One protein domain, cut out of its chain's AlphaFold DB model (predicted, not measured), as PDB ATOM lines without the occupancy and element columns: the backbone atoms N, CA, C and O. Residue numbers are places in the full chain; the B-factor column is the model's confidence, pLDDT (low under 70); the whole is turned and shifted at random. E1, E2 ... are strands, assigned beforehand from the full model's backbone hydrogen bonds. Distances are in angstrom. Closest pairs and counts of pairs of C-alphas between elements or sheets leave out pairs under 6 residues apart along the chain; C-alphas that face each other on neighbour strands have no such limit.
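This is residues 108 to 149 of the 149 residues of a protein of Escherichia coli (UniProt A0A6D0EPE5). With little regular structure, this is a long loop, residues 108 to 125, leading into a broken two-stranded ribbon, with hairpin E2-E3 at one end and pair E1-E4 at the other. Residues 115 to 123 stick out. The printed part has 42 residues, no named helix and four strands, E1 to E4 in chain order, in two antiparallel sheets; it is all strand, with 12 residues in named elements, under half. It is only just loose, close to compact, with a radius of gyration of the C-alphas of 11.4 A and spans of 31 by 21 by 19 A.

Past residue 125, find E1, residues 126 to 128, antiparallel to E4, residues 144 to 146, at 146 degrees; N 127 and O 145 are within hydrogen-bond range, 2.9 A. Next, E2, residues 134 to 136, and E3, residues 139 to 141, form an antiparallel hairpin at 144 degrees; look for N 141 and O 134 within hydrogen-bond range, 2.8 A. E3 runs on into E4 at 36 degrees.

Find C-alpha 126 at (24.027, -15.621, -5.513), where E1 begins, 6.8 A long; E2 spans 6.4 A, E3 6.5 A and E4 6.7 A, ending at C-alpha 146, (25.819, -18.541, -1.894).

The C-alphas farthest apart, Ala 137 and His 149, are 34.3 A apart. The printed part has no cut, and its three links are tight. pLDDT is under 70 at residues 117 to 125 and 147 to 149.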
ATOM      1  N   LYS A 108      16.194 -36.251  -6.003       86.88
ATOM      2  CA  LYS A 108      15.190 -36.186  -4.925       86.88
ATOM      3  C   LYS A 108      15.677 -35.481  -3.653       86.88
ATOM      4  O   LYS A 108      14.866 -35.070  -2.840       86.88
ATOM      5  N   ASP A 109      16.987 -35.344  -3.483       86.31
ATOM      6  CA  ASP A 109      17.650 -34.692  -2.349       86.31
ATOM      7  C   ASP A 109      17.895 -33.187  -2.568       86.31
ATOM      8  O   ASP A 109      18.585 -32.546  -1.777       86.31
ATOM      9  N   ASN A 110      17.321 -32.607  -3.629       88.75
ATOM     10  CA  ASN A 110      17.526 -31.213  -4.004       88.75
ATOM     11  C   ASN A 110      16.252 -30.369  -3.893       88.75
ATOM     12  O   ASN A 110      15.167 -30.786  -4.296       88.75
ATOM     13  N   LEU A 111      16.428 -29.112  -3.478       88.75
ATOM     14  CA  LEU A 111      15.434 -28.053  -3.635       88.75
ATOM     15  C   LEU A 111      15.651 -27.322  -4.968       88.75
ATOM     16  O   LEU A 111      16.744 -26.822  -5.246       88.75
ATOM     17  N   TYR A 112      14.599 -27.233  -5.781       90.44
ATOM     18  CA  TYR A 112      14.628 -26.552  -7.073       90.44
ATOM     19  C   TYR A 112      13.919 -25.201  -6.988       90.44
ATOM     20  O   TYR A 112      12.708 -25.133  -6.800       90.44
ATOM     21  N   LEU A 113      14.677 -24.120  -7.171       89.31
ATOM     22  CA  LEU A 113      14.137 -22.762  -7.214       89.31
ATOM     23  C   LEU A 113      13.680 -22.436  -8.643       89.31
ATOM     24  O   LEU A 113      14.495 -22.400  -9.567       89.31
ATOM     25  N   LEU A 114      12.375 -22.218  -8.826       88.38
ATOM     26  CA  LEU A 114      11.759 -21.932 -10.133       88.38
ATOM     27  C   LEU A 114      11.710 -20.437 -10.478       88.38
ATOM     28  O   LEU A 114      11.332 -20.064 -11.587       88.38
ATOM     29  N   GLY A 115      12.102 -19.581  -9.541       81.00
ATOM     30  CA  GLY A 115      12.070 -18.135  -9.682       81.00
ATOM     31  C   GLY A 115      12.553 -17.454  -8.409       81.00
ATOM     32  O   GLY A 115      13.053 -18.104  -7.493       81.00
ATOM     33  N   GLY A 116      12.407 -16.136  -8.367       72.44
ATOM     34  CA  GLY A 116      12.752 -15.322  -7.212       72.44
ATOM     35  C   GLY A 116      12.035 -13.983  -7.262       72.44
ATOM     36  O   GLY A 116      11.613 -13.536  -8.332       72.44
ATOM     37  N   GLN A 117      11.906 -13.341  -6.104       64.94
ATOM     38  CA  GLN A 117      11.333 -12.004  -6.017       64.94
ATOM     39  C   GLN A 117      12.269 -10.976  -6.681       64.94
ATOM     40  O   GLN A 117      13.488 -11.178  -6.771       64.94
ATOM     41  N   LYS A 118      11.710  -9.861  -7.170       57.91
ATOM     42  CA  LYS A 118      12.513  -8.724  -7.654       57.91
ATOM     43  C   LYS A 118      13.512  -8.313  -6.566       57.91
ATOM     44  O   LYS A 118      13.121  -8.164  -5.417       57.91
ATOM     45  N   GLY A 119      14.783  -8.155  -6.934       54.94
ATOM     46  CA  GLY A 119      15.878  -7.893  -5.994       54.94
ATOM     47  C   GLY A 119      16.814  -9.080  -5.769       54.94
ATOM     48  O   GLY A 119      17.964  -8.873  -5.410       54.94
ATOM     49  N   LEU A 120      16.403 -10.323  -6.065       55.88
ATOM     50  CA  LEU A 120      17.272 -11.499  -5.874       55.88
ATOM     51  C   LEU A 120      18.558 -11.450  -6.731       55.88
ATOM     52  O   LEU A 120      19.586 -11.988  -6.339       55.88
ATOM     53  N   HIS A 121      18.503 -10.783  -7.888       52.78
ATOM     54  CA  HIS A 121      19.659 -10.562  -8.769       52.78
ATOM     55  C   HIS A 121      20.523  -9.366  -8.337       52.78
ATOM     56  O   HIS A 121      21.664  -9.260  -8.780       52.78
ATOM     57  N   ASP A 122      19.988  -8.492  -7.477       51.47
ATOM     58  CA  ASP A 122      20.687  -7.323  -6.932       51.47
ATOM     59  C   ASP A 122      21.477  -7.679  -5.663       51.47
ATOM     60  O   ASP A 122      22.323  -6.909  -5.211       51.47
ATOM     61  N   TYR A 123      21.249  -8.874  -5.108       54.50
ATOM     62  CA  TYR A 123      22.092  -9.465  -4.080       54.50
ATOM     63  C   TYR A 123      23.347 -10.071  -4.743       54.50
ATOM     64  O   TYR A 123      23.238 -11.122  -5.381       54.50
ATOM     65  N   PRO A 124      24.560  -9.508  -4.549       56.81
ATOM     66  CA  PRO A 124      25.816 -10.011  -5.141       56.81
ATOM     67  C   PRO A 124      26.241 -11.400  -4.621       56.81
ATOM     68  O   PRO A 124      27.312 -11.914  -4.937       56.81
ATOM     69  N   VAL A 125      25.387 -12.010  -3.809       60.00
ATOM     70  CA  VAL A 125      25.642 -13.180  -2.984       60.00
ATOM     71  C   VAL A 125      25.261 -14.477  -3.701       60.00
ATOM     72  O   VAL A 125      25.667 -15.546  -3.262       60.00
ATOM     73  N   LEU A 126      24.505 -14.427  -4.807       70.31
ATOM     74  CA  LEU A 126      24.027 -15.621  -5.513       70.31
ATOM     75  C   LEU A 126      24.725 -15.803  -6.865       70.31
ATOM     76  O   LEU A 126      24.480 -15.080  -7.827       70.31
ATOM     77  N   GLY A 127      25.580 -16.823  -6.956       75.31
ATOM     78  CA  GLY A 127      26.277 -17.209  -8.181       75.31
ATOM     79  C   GLY A 127      25.706 -18.487  -8.793       75.31
ATOM     80  O   GLY A 127      25.537 -19.495  -8.111       75.31
ATOM     81  N   LEU A 128      25.469 -18.502 -10.107       80.31
ATOM     82  CA  LEU A 128      25.044 -19.714 -10.814       80.31
ATOM     83  C   LEU A 128      26.254 -20.496 -11.337       80.31
ATOM     84  O   LEU A 128      27.032 -19.985 -12.145       80.31
ATOM     85  N   SER A 129      26.378 -21.773 -10.969       83.00
ATOM     86  CA  SER A 129      27.422 -22.655 -11.515       83.00
ATOM     87  C   SER A 129      27.282 -22.793 -13.032       83.00
ATOM     88  O   SER A 129      26.185 -23.032 -13.545       83.00
ATOM     89  N   LEU A 130      28.375 -22.629 -13.782       81.31
ATOM     90  CA  LEU A 130      28.408 -22.944 -15.218       81.31
ATOM     91  C   LEU A 130      28.597 -24.447 -15.476       81.31
ATOM     92  O   LEU A 130      28.235 -24.914 -16.553       81.31
ATOM     93  N   PHE A 131      29.080 -25.201 -14.488       79.62
ATOM     94  CA  PHE A 131      29.297 -26.644 -14.569       79.62
ATOM     95  C   PHE A 131      28.105 -27.428 -14.012       79.62
ATOM     96  O   PHE A 131      27.458 -26.983 -13.059       79.62
ATOM     97  N   GLY A 132      27.838 -28.607 -14.586       76.19
ATOM     98  CA  GLY A 132      26.783 -29.512 -14.110       76.19
ATOM     99  C   GLY A 132      25.364 -28.991 -14.350       76.19
ATOM    100  O   GLY A 132      24.485 -29.204 -13.522       76.19
ATOM    101  N   GLN A 133      25.148 -28.263 -15.451       86.38
ATOM    102  CA  GLN A 133      23.823 -27.757 -15.818       86.38
ATOM    103  C   GLN A 133      22.905 -28.914 -16.201       86.38
ATOM    104  O   GLN A 133      23.326 -29.852 -16.878       86.38
ATOM    105  N   GLN A 134      21.635 -28.800 -15.835       89.50
ATOM    106  CA  GLN A 134      20.636 -29.808 -16.136       89.50
ATOM    107  C   GLN A 134      19.495 -29.205 -16.945       89.50
ATOM    108  O   GLN A 134      19.019 -28.118 -16.630       89.50
ATOM    109  N   LYS A 135      19.052 -29.897 -17.997       92.31
ATOM    110  CA  LYS A 135      17.882 -29.484 -18.775       92.31
ATOM    111  C   LYS A 135      16.700 -30.382 -18.429       92.31
ATOM    112  O   LYS A 135      16.785 -31.592 -18.631       92.31
ATOM    113  N   VAL A 136      15.626 -29.780 -17.929       92.62
ATOM    114  CA  VAL A 136      14.382 -30.458 -17.540       92.62
ATOM    115  C   VAL A 136      13.213 -29.654 -18.078       92.62
ATOM    116  O   VAL A 136      13.193 -28.434 -17.908       92.62
ATOM    117  N   ALA A 137      12.275 -30.313 -18.759       92.31
ATOM    118  CA  ALA A 137      11.054 -29.692 -19.283       92.31
ATOM    119  C   ALA A 137      11.352 -28.414 -20.104       92.31
ATOM    120  O   ALA A 137      10.786 -27.342 -19.913       92.31
ATOM    121  N   GLY A 138      12.378 -28.484 -20.964       89.31
ATOM    122  CA  GLY A 138      12.823 -27.353 -21.787       89.31
ATOM    123  C   GLY A 138      13.549 -26.223 -21.036       89.31
ATOM    124  O   GLY A 138      14.158 -25.372 -21.688       89.31
ATOM    125  N   ARG A 139      13.566 -26.227 -19.698       90.81
ATOM    126  CA  ARG A 139      14.239 -25.234 -18.848       90.81
ATOM    127  C   ARG A 139      15.612 -25.719 -18.398       90.81
ATOM    128  O   ARG A 139      15.882 -26.915 -18.314       90.81
ATOM    129  N   LYS A 140      16.510 -24.768 -18.143       91.06
ATOM    130  CA  LYS A 140      17.882 -25.031 -17.705       91.06
ATOM    131  C   LYS A 140      18.013 -24.715 -16.219       91.06
ATOM    132  O   LYS A 140      17.901 -23.561 -15.825       91.06
ATOM    133  N   PHE A 141      18.326 -25.736 -15.438       91.12
ATOM    134  CA  PHE A 141      18.624 -25.665 -14.019       91.12
ATOM    135  C   PHE A 141      20.130 -25.609 -13.793       91.12
ATOM    136  O   PHE A 141      20.922 -26.251 -14.495       91.12
ATOM    137  N   ARG A 142      20.531 -24.804 -12.812       90.12
ATOM    138  CA  ARG A 142      21.928 -24.582 -12.435       90.12
ATOM    139  C   ARG A 142      22.020 -24.604 -10.919       90.12
ATOM    140  O   ARG A 142      21.113 -24.124 -10.246       90.12
ATOM    141  N   ARG A 143      23.128 -25.126 -10.391       88.25
ATOM    142  CA  ARG A 143      23.406 -25.036  -8.956       88.25
ATOM    143  C   ARG A 143      23.579 -23.569  -8.572       88.25
ATOM    144  O   ARG A 143      24.405 -22.877  -9.175       88.25
ATOM    145  N   VAL A 144      22.813 -23.134  -7.582       85.31
ATOM    146  CA  VAL A 144      22.968 -21.833  -6.932       85.31
ATOM    147  C   VAL A 144      24.044 -21.981  -5.859       85.31
ATOM    148  O   VAL A 144      23.996 -22.919  -5.069       85.31
ATOM    149  N   ASN A 145      25.038 -21.098  -5.862       82.62
ATOM    150  CA  ASN A 145      26.035 -20.999  -4.802       82.62
ATOM    151  C   ASN A 145      25.815 -19.674  -4.069       82.62
ATOM    152  O   ASN A 145      25.614 -18.646  -4.717       82.62
ATOM    153  N   TYR A 146      25.865 -19.721  -2.743       75.38
ATOM    154  CA  TYR A 146      25.819 -18.541  -1.894       75.38
ATOM    155  C   TYR A 146      27.249 -18.142  -1.517       75.38
ATOM    156  O   TYR A 146      27.968 -18.931  -0.902       75.38
ATOM    157  N   ASN A 147      27.668 -16.945  -1.908       68.19
ATOM    158  CA  ASN A 147      28.969 -16.380  -1.575       68.19
ATOM    159  C   ASN A 147      28.833 -15.538  -0.306       68.19
ATOM    160  O   ASN A 147      28.609 -14.338  -0.397       68.19
ATOM    161  N   ALA A 148      28.955 -16.149   0.872       59.94
ATOM    162  CA  ALA A 148      29.094 -15.372   2.101       59.94
ATOM    163  C   ALA A 148      30.400 -14.559   2.017       59.94
ATOM    164  O   ALA A 148      31.474 -15.152   1.893       59.94
ATOM    165  N   HIS A 149      30.297 -13.229   2.003       53.78
ATOM    166  CA  HIS A 149      31.439 -12.339   2.221       53.78
ATOM    167  C   HIS A 149      31.733 -12.227   3.713       53.78
ATOM    168  O   HIS A 149      30.754 -12.150   4.490       53.78
TER     169      HIS A 149